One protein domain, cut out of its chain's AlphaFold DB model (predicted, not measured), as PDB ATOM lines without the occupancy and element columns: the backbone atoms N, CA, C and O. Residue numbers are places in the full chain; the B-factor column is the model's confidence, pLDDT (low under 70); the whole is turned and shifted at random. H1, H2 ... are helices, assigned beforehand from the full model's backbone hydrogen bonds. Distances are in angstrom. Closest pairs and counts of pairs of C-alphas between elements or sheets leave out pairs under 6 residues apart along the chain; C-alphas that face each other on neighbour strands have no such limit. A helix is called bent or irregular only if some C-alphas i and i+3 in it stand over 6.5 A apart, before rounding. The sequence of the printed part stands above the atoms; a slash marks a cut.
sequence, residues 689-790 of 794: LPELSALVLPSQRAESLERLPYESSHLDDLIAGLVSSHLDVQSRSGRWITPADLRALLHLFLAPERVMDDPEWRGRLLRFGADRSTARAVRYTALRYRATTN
ATOM      1  N   LEU A 689     104.482 141.350  63.685       84.56
ATOM      2  CA  LEU A 689     104.579 140.552  64.911       84.56
ATOM      3  C   LEU A 689     104.770 139.045  64.609       84.56
ATOM      4  O   LEU A 689     103.974 138.225  65.081       84.56
ATOM      5  N   PRO A 690     105.802 138.659  63.828       84.06
ATOM      6  CA  PRO A 690     105.976 137.285  63.340       84.06
ATOM      7  C   PRO A 690     106.122 136.251  64.471       84.06
ATOM      8  O   PRO A 690     105.730 135.093  64.331       84.06
ATOM      9  N   GLU A 691     106.635 136.661  65.636       85.44
ATOM     10  CA  GLU A 691     106.707 135.794  66.818       85.44
ATOM     11  C   GLU A 691     105.325 135.381  67.344       85.44
ATOM     12  O   GLU A 691     105.165 134.271  67.856       85.44
ATOM     13  N   LEU A 692     104.334 136.269  67.224       89.44
ATOM     14  CA  LEU A 692     102.959 136.020  67.644       89.44
ATOM     15  C   LEU A 692     102.161 135.320  66.549       89.44
ATOM     16  O   LEU A 692     101.406 134.395  66.853       89.44
ATOM     17  N   SER A 693     102.343 135.706  65.282       89.62
ATOM     18  CA  SER A 693     101.655 135.051  64.163       89.62
ATOM     19  C   SER A 693     102.019 133.567  64.068       89.62
ATOM     20  O   SER A 693     101.141 132.733  63.859       89.62
ATOM     21  N   ALA A 694     103.267 133.203  64.383       87.25
ATOM     22  CA  ALA A 694     103.721 131.814  64.458       87.25
ATOM     23  C   ALA A 694     102.998 130.952  65.518       87.25
ATOM     24  O   ALA A 694     103.114 129.725  65.482       87.25
ATOM     25  N   LEU A 695     102.286 131.568  66.472       87.88
ATOM     26  CA  LEU A 695     101.475 130.891  67.493       87.88
ATOM     27  C   LEU A 695      99.978 130.838  67.143       87.88
ATOM     28  O   LEU A 695      99.206 130.219  67.888       87.88
ATOM     29  N   VAL A 696      99.563 131.483  66.048       88.69
ATOM     30  CA  VAL A 696      98.196 131.439  65.526       88.69
ATOM     31  C   VAL A 696      98.048 130.209  64.633       88.69
ATOM     32  O   VAL A 696      98.798 130.013  63.682       88.69
ATOM     33  N   LEU A 697      97.061 129.374  64.950       79.88
ATOM     34  CA  LEU A 697      96.758 128.150  64.210       79.88
ATOM     35  C   LEU A 697      95.376 128.242  63.552       79.88
ATOM     36  O   LEU A 697      94.463 128.768  64.194       79.88
ATOM     37  N   PRO A 698      95.182 127.680  62.347       79.50
ATOM     38  CA  PRO A 698      96.219 127.135  61.460       79.50
ATOM     39  C   PRO A 698      97.111 128.242  60.863       79.50
ATOM     40  O   PRO A 698      96.759 129.420  60.905       79.50
ATOM     41  N   SER A 699      98.250 127.870  60.283       80.56
ATOM     42  CA  SER A 699      99.202 128.785  59.636       80.56
ATOM     43  C   SER A 699      98.537 129.627  58.546       80.56
ATOM     44  O   SER A 699      98.743 130.835  58.480       80.56
ATOM     45  N   GLN A 700      97.620 129.033  57.777       82.31
ATOM     46  CA  GLN A 700      96.828 129.748  56.776       82.31
ATOM     47  C   GLN A 700      95.988 130.890  57.381       82.31
ATOM     48  O   GLN A 700      95.796 131.928  56.743       82.31
ATOM     49  N   ARG A 701      95.502 130.730  58.624       86.38
ATOM     50  CA  ARG A 701      94.815 131.802  59.359       86.38
ATOM     51  C   ARG A 701      95.796 132.917  59.692       86.38
ATOM     52  O   ARG A 701      95.476 134.073  59.438       86.38
ATOM     53  N   ALA A 702      96.975 132.577  60.210       88.19
ATOM     54  CA  ALA A 702      98.024 133.551  60.505       88.19
ATOM     55  C   ALA A 702      98.398 134.366  59.255       88.19
ATOM     56  O   ALA A 702      98.331 135.590  59.291       88.19
ATOM     57  N   GLU A 703      98.655 133.701  58.127       87.50
ATOM     58  CA  GLU A 703      98.957 134.357  56.848       87.50
ATOM     59  C   GLU A 703      97.826 135.276  56.366       87.50
ATOM     60  O   GLU A 703      98.070 136.351  55.819       87.50
ATOM     61  N   SER A 704      96.572 134.852  56.540       88.75
ATOM     62  CA  SER A 704      95.411 135.659  56.151       88.75
ATOM     63  C   SER A 704      95.307 136.919  57.009       88.75
ATOM     64  O   SER A 704      95.098 138.007  56.480       88.75
ATOM     65  N   LEU A 705      95.507 136.784  58.324       91.12
ATOM     66  CA  LEU A 705      95.495 137.906  59.260       91.12
ATOM     67  C   LEU A 705      96.704 138.825  59.087       91.12
ATOM     68  O   LEU A 705      96.584 140.021  59.327       91.12
ATOM     69  N   GLU A 706      97.857 138.306  58.666       88.69
ATOM     70  CA  GLU A 706      99.047 139.110  58.382       88.69
ATOM     71  C   GLU A 706      98.829 140.092  57.227       88.69
ATOM     72  O   GLU A 706      99.341 141.214  57.288       88.69
ATOM     73  N   ARG A 707      98.057 139.667  56.215       87.00
ATOM     74  CA  ARG A 707      97.748 140.407  54.981       87.00
ATOM     75  C   ARG A 707      96.617 141.433  55.126       87.00
ATOM     76  O   ARG A 707      96.357 142.158  54.168       87.00
ATOM     77  N   LEU A 708      95.928 141.496  56.270       86.56
ATOM     78  CA  LEU A 708      94.849 142.467  56.478       86.56
ATOM     79  C   LEU A 708      95.388 143.915  56.488       86.56
ATOM     80  O   LEU A 708      96.429 144.170  57.101       86.56
ATOM     81  N   PRO A 709      94.687 144.879  55.857       83.81
ATOM     82  CA  PRO A 709      95.106 146.278  55.805       83.81
ATOM     83  C   PRO A 709      94.709 147.030  57.089       83.81
ATOM     84  O   PRO A 709      93.759 147.813  57.104       83.81
ATOM     85  N   TYR A 710      95.412 146.773  58.195       83.50
ATOM     86  CA  TYR A 710      95.069 147.315  59.523       83.50
ATOM     87  C   TYR A 710      95.081 148.848  59.619       83.50
ATOM     88  O   TYR A 710      94.422 149.387  60.503       83.50
ATOM     89  N   GLU A 711      95.811 149.555  58.752       77.00
ATOM     90  CA  GLU A 711      95.851 151.028  58.749       77.00
ATOM     91  C   GLU A 711      94.525 151.657  58.299       77.00
ATOM     92  O   GLU A 711      94.147 152.717  58.789       77.00
ATOM     93  N   SER A 712      93.810 151.004  57.377       78.75
ATOM     94  CA  SER A 712      92.568 151.518  56.787       78.75
ATOM     95  C   SER A 712      91.319 150.747  57.216       78.75
ATOM     96  O   SER A 712      90.232 151.038  56.725       78.75
ATOM     97  N   SER A 713      91.467 149.726  58.062       83.88
ATOM     98  CA  SER A 713      90.362 148.864  58.484       83.88
ATOM     99  C   SER A 713      89.571 149.494  59.626       83.88
ATOM    100  O   SER A 713      90.152 150.000  60.582       83.88
ATOM    101  N   HIS A 714      88.247 149.387  59.589       86.81
ATOM    102  CA  HIS A 714      87.394 149.614  60.753       86.81
ATOM    103  C   HIS A 714      87.168 148.309  61.534       86.81
ATOM    104  O   HIS A 714      87.483 147.217  61.062       86.81
ATOM    105  N   LEU A 715      86.578 148.395  62.735       84.88
ATOM    106  CA  LEU A 715      86.298 147.214  63.567       84.88
ATOM    107  C   LEU A 715      85.488 146.137  62.821       84.88
ATOM    108  O   LEU A 715      85.783 144.952  62.960       84.88
ATOM    109  N   ASP A 716      84.510 146.529  62.000       85.38
ATOM    110  CA  ASP A 716      83.716 145.578  61.213       85.38
ATOM    111  C   ASP A 716      84.530 144.897  60.097       85.38
ATOM    112  O   ASP A 716      84.315 143.710  59.836       85.38
ATOM    113  N   ASP A 717      85.517 145.583  59.510       87.94
ATOM    114  CA  ASP A 717      86.434 144.997  58.523       87.94
ATOM    115  C   ASP A 717      87.355 143.960  59.176       87.94
ATOM    116  O   ASP A 717      87.573 142.879  58.625       87.94
ATOM    117  N   LEU A 718      87.834 144.237  60.395       90.06
ATOM    118  CA  LEU A 718      88.617 143.278  61.180       90.06
ATOM    119  C   LEU A 718      87.793 142.034  61.527       90.06
ATOM    120  O   LEU A 718      88.296 140.913  61.446       90.06
ATOM    121  N   ILE A 719      86.516 142.213  61.883       89.69
ATOM    122  CA  ILE A 719      85.597 141.099  62.152       89.69
ATOM    123  C   ILE A 719      85.361 140.292  60.874       89.69
ATOM    124  O   ILE A 719      85.415 139.063  60.922       89.69
ATOM    125  N   ALA A 720      85.142 140.945  59.731       86.56
ATOM    126  CA  ALA A 720      85.005 140.267  58.445       86.56
ATOM    127  C   ALA A 720      86.279 139.485  58.079       86.56
ATOM    128  O   ALA A 720      86.189 138.323  57.676       86.56
ATOM    129  N   GLY A 721      87.457 140.072  58.308       88.00
ATOM    130  CA  GLY A 721      88.759 139.423  58.157       88.00
ATOM    131  C   GLY A 721      88.885 138.174  59.030       88.00
ATOM    132  O   GLY A 721      89.152 137.085  58.516       88.00
ATOM    133  N   LEU A 722      88.577 138.287  60.325       90.38
ATOM    134  CA  LEU A 722      88.549 137.161  61.259       90.38
ATOM    135  C   LEU A 722      87.583 136.062  60.790       90.38
ATOM    136  O   LEU A 722      87.992 134.909  60.671       90.38
ATOM    137  N   VAL A 723      86.340 136.404  60.441       87.25
ATOM    138  CA  VAL A 723      85.336 135.455  59.921       87.25
ATOM    139  C   VAL A 723      85.828 134.757  58.647       87.25
ATOM    140  O   VAL A 723      85.664 133.546  58.503       87.25
ATOM    141  N   SER A 724      86.460 135.490  57.729       83.62
ATOM    142  CA  SER A 724      86.992 134.928  56.482       83.62
ATOM    143  C   SER A 724      88.163 133.964  56.716       83.62
ATOM    144  O   SER A 724      88.296 132.971  56.007       83.62
ATOM    145  N   SER A 725      88.955 134.202  57.765       81.44
ATOM    146  CA  SER A 725      90.093 133.364  58.171       81.44
ATOM    147  C   SER A 725      89.700 132.137  59.020       81.44
ATOM    148  O   SER A 725      90.555 131.340  59.421       81.44
ATOM    149  N   HIS A 726      88.403 131.976  59.306       74.62
ATOM    150  CA  HIS A 726      87.839 130.916  60.138       74.62
ATOM    151  C   HIS A 726      86.850 130.034  59.359       74.62
ATOM    152  O   HIS A 726      85.680 130.382  59.203       74.62
ATOM    153  N   LEU A 727      87.292 128.842  58.945       63.12
ATOM    154  CA  LEU A 727      86.484 127.892  58.164       63.12
ATOM    155  C   LEU A 727      85.176 127.474  58.876       63.12
ATOM    156  O   LEU A 727      84.115 127.449  58.255       63.12
ATOM    157  N   ASP A 728      85.195 127.236  60.192       56.88
ATOM    158  CA  ASP A 728      83.990 126.808  60.932       56.88
ATOM    159  C   ASP A 728      82.930 127.898  61.088       56.88
ATOM    160  O   ASP A 728      81.736 127.609  61.168       56.88
ATOM    161  N   VAL A 729      83.351 129.163  61.115       54.50
ATOM    162  CA  VAL A 729      82.426 130.299  61.204       54.50
ATOM    163  C   VAL A 729      81.625 130.428  59.900       54.50
ATOM    164  O   VAL A 729      80.497 130.930  59.904       54.50
ATOM    165  N   GLN A 730      82.159 129.902  58.792       51.88
ATOM    166  CA  GLN A 730      81.504 129.873  57.485       51.88
ATOM    167  C   GLN A 730      80.478 128.727  57.357       51.88
ATOM    168  O   GLN A 730      79.451 128.909  56.698       51.88
ATOM    169  N   SER A 731      80.671 127.593  58.048       50.00
ATOM    170  CA  SER A 731      79.743 126.442  58.039       50.00
ATOM    171  C   SER A 731      78.365 126.797  58.613       50.00
ATOM    172  O   SER A 731      78.282 127.532  59.589       50.00
ATOM    173  N   ARG A 732      77.252 126.315  58.041       45.72
ATOM    174  CA  ARG A 732      75.882 126.695  58.475       45.72
ATOM    175  C   ARG A 732      75.301 125.850  59.616       45.72
ATOM    176  O   ARG A 732      74.316 126.270  60.216       45.72
ATOM    177  N   SER A 733      75.902 124.711  59.953       41.66
ATOM    178  CA  SER A 733      75.427 123.808  61.012       41.66
ATOM    179  C   SER A 733      76.546 123.484  62.004       41.66
ATOM    180  O   SER A 733      77.656 123.169  61.587       41.66
ATOM    181  N   GLY A 734      76.253 123.529  63.310       51.03
ATOM    182  CA  GLY A 734      77.188 123.084  64.359       51.03
ATOM    183  C   GLY A 734      78.303 124.074  64.737       51.03
ATOM    184  O   GLY A 734      79.356 123.642  65.198       51.03
ATOM    185  N   ARG A 735      78.100 125.388  64.554       64.81
ATOM    186  CA  ARG A 735      79.108 126.425  64.862       64.81
ATOM    187  C   ARG A 735      79.501 126.435  66.345       64.81
ATOM    188  O   ARG A 735      78.693 126.800  67.197       64.81
ATOM    189  N   TRP A 736      80.766 126.118  66.630       69.12
ATOM    190  CA  TRP A 736      81.368 126.299  67.956       69.12
ATOM    191  C   TRP A 736      81.549 127.792  68.291       69.12
ATOM    192  O   TRP A 736      81.103 128.259  69.339       69.12
ATOM    193  N   ILE A 737      82.129 128.545  67.349       79.81
ATOM    194  CA  ILE A 737      82.293 130.006  67.391       79.81
ATOM    195  C   ILE A 737      81.450 130.633  66.281       79.81
ATOM    196  O   ILE A 737      81.435 130.163  65.143       79.81
ATOM    197  N   THR A 738      80.749 131.708  66.613       81.88
ATOM    198  CA  THR A 738      79.941 132.517  65.699       81.88
ATOM    199  C   THR A 738      80.614 133.869  65.424       81.88
ATOM    200  O   THR A 738      81.471 134.299  66.199       81.88
ATOM    201  N   PRO A 739      80.218 134.601  64.362       83.69
ATOM    202  CA  PRO A 739      80.719 135.960  64.134       83.69
ATOM    203  C   PRO A 739      80.459 136.911  65.313       83.69
ATOM    204  O   PRO A 739      81.257 137.807  65.569       83.69
ATOM    205  N   ALA A 740      79.354 136.710  66.041       82.44
ATOM    206  CA  ALA A 740      79.030 137.490  67.233       82.44
ATOM    207  C   ALA A 740      80.014 137.215  68.381       82.44
ATOM    208  O   ALA A 740      80.386 138.141  69.096       82.44
ATOM    209  N   ASP A 741      80.500 135.978  68.513       87.81
ATOM    210  CA  ASP A 741      81.498 135.634  69.527       87.81
ATOM    211  C   ASP A 741      82.839 136.316  69.217       87.81
ATOM    212  O   ASP A 741      83.441 136.929  70.099       87.81
ATOM    213  N   LEU A 742      83.284 136.278  67.951       91.19
ATOM    214  CA  LEU A 742      84.500 136.978  67.506       91.19
ATOM    215  C   LEU A 742      84.404 138.488  67.751       91.19
ATOM    216  O   LEU A 742      85.358 139.091  68.240       91.19
ATOM    217  N   ARG A 743      83.241 139.083  67.451       91.56
ATOM    218  CA  ARG A 743      82.956 140.494  67.728       91.56
ATOM    219  C   ARG A 743      83.063 140.803  69.220       91.56
ATOM    220  O   ARG A 743      83.737 141.764  69.567       91.56
ATOM    221  N   ALA A 744      82.457 139.989  70.086       90.62
ATOM    222  CA  ALA A 744      82.495 140.200  71.532       90.62
ATOM    223  C   ALA A 744      83.934 140.204  72.073       90.62
ATOM    224  O   ALA A 744      84.305 141.110  72.817       90.62
ATOM    225  N   LEU A 745      84.771 139.243  71.659       95.50
ATOM    226  CA  LEU A 745      86.166 139.195  72.106       95.50
ATOM    227  C   LEU A 745      87.022 140.317  71.497       95.50
ATOM    228  O   LEU A 745      87.901 140.847  72.172       95.50
ATOM    229  N   LEU A 746      86.778 140.711  70.244       94.94
ATOM    230  CA  LEU A 746      87.495 141.838  69.645       94.94
ATOM    231  C   LEU A 746      87.117 143.160  70.328       94.94
ATOM    232  O   LEU A 746      88.006 143.946  70.652       94.94
ATOM    233  N   HIS A 747      85.826 143.384  70.594       93.75
ATOM    234  CA  HIS A 747      85.345 144.531  71.367       93.75
ATOM    235  C   HIS A 747      85.936 144.535  72.774       93.75
ATOM    236  O   HIS A 747      86.359 145.590  73.226       93.75
ATOM    237  N   LEU A 748      86.073 143.377  73.431       95.19
ATOM    238  CA  LEU A 748      86.717 143.307  74.744       95.19
ATOM    239  C   LEU A 748      88.097 143.969  74.727       95.19
ATOM    240  O   LEU A 748      88.425 144.693  75.653       95.19
ATOM    241  N   PHE A 749      88.893 143.775  73.674       92.75
ATOM    242  CA  PHE A 749      90.216 144.388  73.593       92.75
ATOM    243  C   PHE A 749      90.214 145.797  72.987       92.75
ATOM    244  O   PHE A 749      91.029 146.619  73.389       92.75
ATOM    245  N   LEU A 750      89.371 146.096  72.000       90.69
ATOM    246  CA  LEU A 750      89.481 147.347  71.233       90.69
ATOM    247  C   LEU A 750      88.428 148.405  71.570       90.69
ATOM    248  O   LEU A 750      88.673 149.580  71.331       90.69
ATOM    249  N   ALA A 751      87.268 147.992  72.074       90.00
ATOM    250  CA  ALA A 751      86.127 148.858  72.365       90.00
ATOM    251  C   ALA A 751      85.282 148.264  73.515       90.00
ATOM    252  O   ALA A 751      84.170 147.774  73.268       90.00
ATOM    253  N   PRO A 752      85.811 148.215  74.760       90.19
ATOM    254  CA  PRO A 752      85.145 147.571  75.897       90.19
ATOM    255  C   PRO A 752      83.713 148.075  76.137       90.19
ATOM    256  O   PRO A 752      82.844 147.320  76.574       90.19
ATOM    257  N   GLU A 753      83.436 149.335  75.800       84.69
ATOM    258  CA  GLU A 753      82.133 149.991  75.923       84.69
ATOM    259  C   GLU A 753      81.051 149.396  75.013       84.69
ATOM    260  O   GLU A 753      79.862 149.544  75.305       84.69
ATOM    261  N   ARG A 754      81.465 148.684  73.954       84.50
ATOM    262  CA  ARG A 754      80.600 148.016  72.970       84.50
ATOM    263  C   ARG A 754      80.428 146.518  73.224       84.50
ATOM    264  O   ARG A 754      79.775 145.831  72.438       84.50
ATOM    265  N   VAL A 755      81.050 145.962  74.268       85.69
ATOM    266  CA  VAL A 755      80.928 144.526  74.595       85.69
ATOM    267  C   VAL A 755      79.509 144.199  75.043       85.69
ATOM    268  O   VAL A 755      78.920 143.233  74.565       85.69
ATOM    269  N   MET A 756      78.953 145.038  75.918       82.31
ATOM    270  CA  MET A 756      77.628 144.856  76.517       82.31
ATOM    271  C   MET A 756      76.476 145.299  75.601       82.31
ATOM    272  O   MET A 756      75.323 145.268  76.010       82.31
ATOM    273  N   ASP A 757      76.755 145.698  74.355       77.19
ATOM    274  CA  ASP A 757      75.702 145.934  73.353       77.19
ATOM    275  C   ASP A 757      74.999 144.613  72.971       77.19
ATOM    276  O   ASP A 757      73.862 144.613  72.495       77.19
ATOM    277  N   ASP A 758      75.668 143.476  73.199       73.62
ATOM    278  CA  ASP A 758      75.102 142.135  73.086       73.62
ATOM    279  C   ASP A 758      74.796 141.561  74.484       73.62
ATOM    280  O   ASP A 758      75.728 141.306  75.246       73.62
ATOM    281  N   PRO A 759      73.530 141.271  74.833       68.31
ATOM    282  CA  PRO A 759      73.173 140.759  76.158       68.31
ATOM    283  C   PRO A 759      73.734 139.354  76.456       68.31
ATOM    284  O   PRO A 759      73.770 138.933  77.609       68.31
ATOM    285  N   GLU A 760      74.179 138.602  75.442       77.75
ATOM    286  CA  GLU A 760      74.791 137.278  75.622       77.75
ATOM    287  C   GLU A 760      76.320 137.340  75.799       77.75
ATOM    288  O   GLU A 760      76.968 136.289  75.857       77.75
ATOM    289  N   TRP A 761      76.919 138.536  75.893       82.62
ATOM    290  CA  TRP A 761      78.372 138.740  75.857       82.62
ATOM    291  C   TRP A 761      79.158 137.824  76.810       82.62
ATOM    292  O   TRP A 761      80.165 137.255  76.390       82.62
ATOM    293  N   ARG A 762      78.680 137.587  78.043       86.44
ATOM    294  CA  ARG A 762      79.327 136.669  79.007       86.44
ATOM    295  C   ARG A 762      79.457 135.262  78.434       86.44
ATOM    296  O   ARG A 762      80.551 134.710  78.352       86.44
ATOM    297  N   GLY A 763      78.337 134.700  77.977       84.12
ATOM    298  CA  GLY A 763      78.286 133.364  77.387       84.12
ATOM    299  C   GLY A 763      79.140 133.250  76.125       84.12
ATOM    300  O   GLY A 763      79.733 132.200  75.883       84.12
ATOM    301  N   ARG A 764      79.252 134.332  75.342       86.81
ATOM    302  CA  ARG A 764      80.128 134.387  74.163       86.81
ATOM    303  C   ARG A 764      81.604 134.386  74.535       86.81
ATOM    304  O   ARG A 764      82.357 133.572  74.002       86.81
ATOM    305  N   LEU A 765      82.015 135.254  75.461       90.31
ATOM    306  CA  LEU A 765      83.408 135.356  75.903       90.31
ATOM    307  C   LEU A 765      83.902 134.050  76.545       90.31
ATOM    308  O   LEU A 765      85.026 133.616  76.290       90.31
ATOM    309  N   LEU A 766      83.037 133.360  77.292       88.81
ATOM    310  CA  LEU A 766      83.354 132.073  77.914       88.81
ATOM    311  C   LEU A 766      83.716 130.969  76.905       88.81
ATOM    312  O   LEU A 766      84.503 130.080  77.233       88.81
ATOM    313  N   ARG A 767      83.234 131.032  75.654       84.62
ATOM    314  CA  ARG A 767      83.585 130.043  74.611       84.62
ATOM    315  C   ARG A 767      85.072 130.059  74.262       84.62
ATOM    316  O   ARG A 767      85.644 129.012  73.957       84.62
ATOM    317  N   PHE A 768      85.716 131.221  74.358       87.50
ATOM    318  CA  PHE A 768      87.161 131.365  74.144       87.50
ATOM    319  C   PHE A 768      87.979 130.772  75.287       87.50
ATOM    320  O   PHE A 768      89.122 130.368  75.084       87.50
ATOM    321  N   GLY A 769      87.347 130.589  76.449       81.94
ATOM    322  CA  GLY A 769      87.856 129.743  77.515       81.94
ATOM    323  C   GLY A 769      88.116 128.311  77.055       81.94
ATOM    324  O   GLY A 769      89.017 127.692  77.581       81.94
ATOM    325  N   ALA A 770      87.457 127.769  76.027       74.06
ATOM    326  CA  ALA A 770      87.778 126.443  75.476       74.06
ATOM    327  C   ALA A 770      88.638 126.499  74.198       74.06
ATOM    328  O   ALA A 770      89.322 125.531  73.874       74.06
ATOM    329  N   ASP A 771      88.676 127.647  73.520       79.25
ATOM    330  CA  ASP A 771      89.253 127.807  72.187       79.25
ATOM    331  C   ASP A 771      90.386 128.848  72.140       79.25
ATOM    332  O   ASP A 771      90.233 129.990  71.693       79.25
ATOM    333  N   ARG A 772      91.562 128.398  72.589       83.94
ATOM    334  CA  ARG A 772      92.789 129.199  72.681       83.94
ATOM    335  C   ARG A 772      93.271 129.692  71.312       83.94
ATOM    336  O   ARG A 772      93.739 130.820  71.195       83.94
ATOM    337  N   SER A 773      93.157 128.871  70.269       82.44
ATOM    338  CA  SER A 773      93.651 129.209  68.926       82.44
ATOM    339  C   SER A 773      92.882 130.379  68.314       82.44
ATOM    340  O   SER A 773      93.481 131.266  67.705       82.44
ATOM    341  N   THR A 774      91.560 130.410  68.492       87.69
ATOM    342  CA  THR A 774      90.741 131.551  68.071       87.69
ATOM    343  C   THR A 774      90.998 132.771  68.954       87.69
ATOM    344  O   THR A 774      91.128 133.876  68.431       87.69
ATOM    345  N   ALA A 775      91.152 132.592  70.272       92.06
ATOM    346  CA  ALA A 775      91.489 133.699  71.167       92.06
ATOM    347  C   ALA A 775      92.806 134.389  70.765       92.06
ATOM    348  O   ALA A 775      92.859 135.616  70.692       92.06
ATOM    349  N   ARG A 776      93.834 133.608  70.400       92.81
ATOM    350  CA  ARG A 776      95.106 134.115  69.855       92.81
ATOM    351  C   ARG A 776      94.926 134.887  68.555       92.81
ATOM    352  O   ARG A 776      95.525 135.942  68.402       92.81
ATOM    353  N   ALA A 777      94.096 134.397  67.637       93.56
ATOM    354  CA  ALA A 777      93.808 135.087  66.379       93.56
ATOM    355  C   ALA A 777      93.145 136.459  66.612       93.56
ATOM    356  O   ALA A 777      93.557 137.463  66.027       93.56
ATOM    357  N   VAL A 778      92.166 136.525  67.520       95.19
ATOM    358  CA  VAL A 778      91.517 137.790  67.900       95.19
ATOM    359  C   VAL A 778      92.506 138.716  68.614       95.19
ATOM    360  O   VAL A 778      92.587 139.896  68.277       95.19
ATOM    361  N   ARG A 779      93.318 138.188  69.541       94.25
ATOM    362  CA  ARG A 779      94.343 138.966  70.251       94.25
ATOM    363  C   ARG A 779      95.411 139.511  69.303       94.25
ATOM    364  O   ARG A 779      95.762 140.680  69.408       94.25
ATOM    365  N   TYR A 780      95.881 138.702  68.356       93.56
ATOM    366  CA  TYR A 780      96.797 139.116  67.294       93.56
ATOM    367  C   TYR A 780      96.233 140.297  66.500       93.56
ATOM    368  O   TYR A 780      96.898 141.319  66.349       93.56
ATOM    369  N   THR A 781      94.980 140.172  66.060       93.56
ATOM    370  CA  THR A 781      94.264 141.205  65.299       93.56
ATOM    371  C   THR A 781      94.150 142.498  66.110       93.56
ATOM    372  O   THR A 781      94.447 143.575  65.597       93.56
ATOM    373  N   ALA A 782      93.800 142.401  67.398       92.06
ATOM    374  CA  ALA A 782      93.723 143.553  68.293       92.06
ATOM    375  C   ALA A 782      95.085 144.244  68.487       92.06
ATOM    376  O   ALA A 782      95.169 145.469  68.436       92.06
ATOM    377  N   LEU A 783      96.163 143.476  68.670       88.31
ATOM    378  CA  LEU A 783      97.515 144.022  68.815       88.31
ATOM    379  C   LEU A 783      97.999 144.702  67.533       88.31
ATOM    380  O   LEU A 783      98.540 145.802  67.606       88.31
ATOM    381  N   ARG A 784      97.773 144.079  66.369       86.75
ATOM    382  CA  ARG A 784      98.097 144.659  65.056       86.75
ATOM    383  C   ARG A 784      97.337 145.960  64.821       86.75
ATOM    384  O   ARG A 784      97.946 146.932  64.397       86.75
ATOM    385  N   TYR A 785      96.050 146.000  65.157       85.62
ATOM    386  CA  TYR A 785      95.238 147.206  65.017       85.62
ATOM    387  C   TYR A 785      95.686 148.339  65.951       85.62
ATOM    388  O   TYR A 785      95.856 149.471  65.503       85.62
ATOM    389  N   ARG A 786      95.943 148.053  67.238       81.12
ATOM    390  CA  ARG A 786      96.490 149.052  68.181       81.12
ATOM    391  C   ARG A 786      97.842 149.592  67.698       81.12
ATOM    392  O   ARG A 786      98.092 150.790  67.790       81.12
ATOM    393  N   ALA A 787      98.680 148.719  67.130       74.50
ATOM    394  CA  ALA A 787      99.996 149.076  66.605       74.50
ATOM    395  C   ALA A 787      99.962 150.037  65.407       74.50
ATOM    396  O   ALA A 787     100.925 150.780  65.203       74.50
ATOM    397  N   THR A 788      98.899 150.003  64.599       71.38
ATOM    398  CA  THR A 788      98.752 150.856  63.410       71.38
ATOM    399  C   THR A 788      97.963 152.129  63.684       71.38
ATOM    400  O   THR A 788      98.236 153.153  63.067       71.38
ATOM    401  N   THR A 789      97.007 152.096  64.613       65.31
ATOM    402  CA  THR A 789      96.074 153.215  64.833       65.31
ATOM    403  C   THR A 789      96.461 154.159  65.974       65.31
ATOM    404  O   THR A 789      95.789 155.169  66.160       65.31
ATOM    405  N   ASN A 790      97.537 153.884  66.730       55.47
ATOM    406  CA  ASN A 790      97.918 154.631  67.947       55.47
ATOM    407  C   ASN A 790      96.770 154.759  68.978       55.47
ATOM    408  O   ASN A 790      96.805 155.626  69.852       55.47
TER     409      ASN A 790
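Overview. This is residues 689 to 790 of the 794 residues of an uncharacterized protein of Pelagibaca sp (UniProt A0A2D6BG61). Helix H5 crosses the long helix H8 and helix H3, and these three make a compact core. H6 and H7 pack on H5 on one side, H2 packs on H8 with short H1 near both, and short H4 follows H3 at its end. The printed part has 102 residues with eight named helices, H1 to H8 in order, and no named strand: all helix, compact, radius of gyration of the C-alphas 12.8 A, spans 32 by 29 by 21 A.

Arrangement. Start at H8, residues 772 to 789. It touches H5, residues 739 to 750, at Val 778 and Leu 746, C-alphas 6.0 A apart, at a steep tilt of 49 degrees, the same way. H5 touches H3, residues 715 to 724, at Arg 743 and Ile 719, 6.2 A, at a steep 46 degrees, opposite ways. With residues 740 to 745 alone H5 touches H7, residues 761 to 768, about perpendicular at 85 degrees; the closest C-alphas, Asp 741 and Arg 764, are 5.0 A apart. H5 and H6, residues 752 to 757, form a hairpin, closest at His 747 and Val 755, 5.5 A. With residues 777 to 781 alone H8 touches H2, residues 699 to 706; C-alphas 781 and 705 are 7.0 A apart. H1, residues 690 to 693, only just touches H2, with 3 pairs of C-alphas within 8 A. H4, residues 727 to 730, touches H3 only at the corner, only just, with 3 such pairs. Every O i to N i+4 pair is within hydrogen-bond range in H2, H3, H5 and H8; H7 has 2 of 4, and H6 0 of 2, with 1 of 3 O i to N i+3 pairs.

Along the chain. Find C-alpha 772 at (92.789, 129.199, 72.681); H8 runs 25.5 A to C-alpha 789 at (96.074, 153.215, 64.833). H5 measures 16.0 A and H3 14.2 A. H6 is only just irregular: C-alphas 753 and 756 are 6.9 A apart.

Size, cuts and confidence. The farthest C-alphas, Ser 733 and Asn 790, are 38.8 A apart. The printed part has no cut and no long link. pLDDT is under 70 at residues 727 to 736, 759, and 789 to 790.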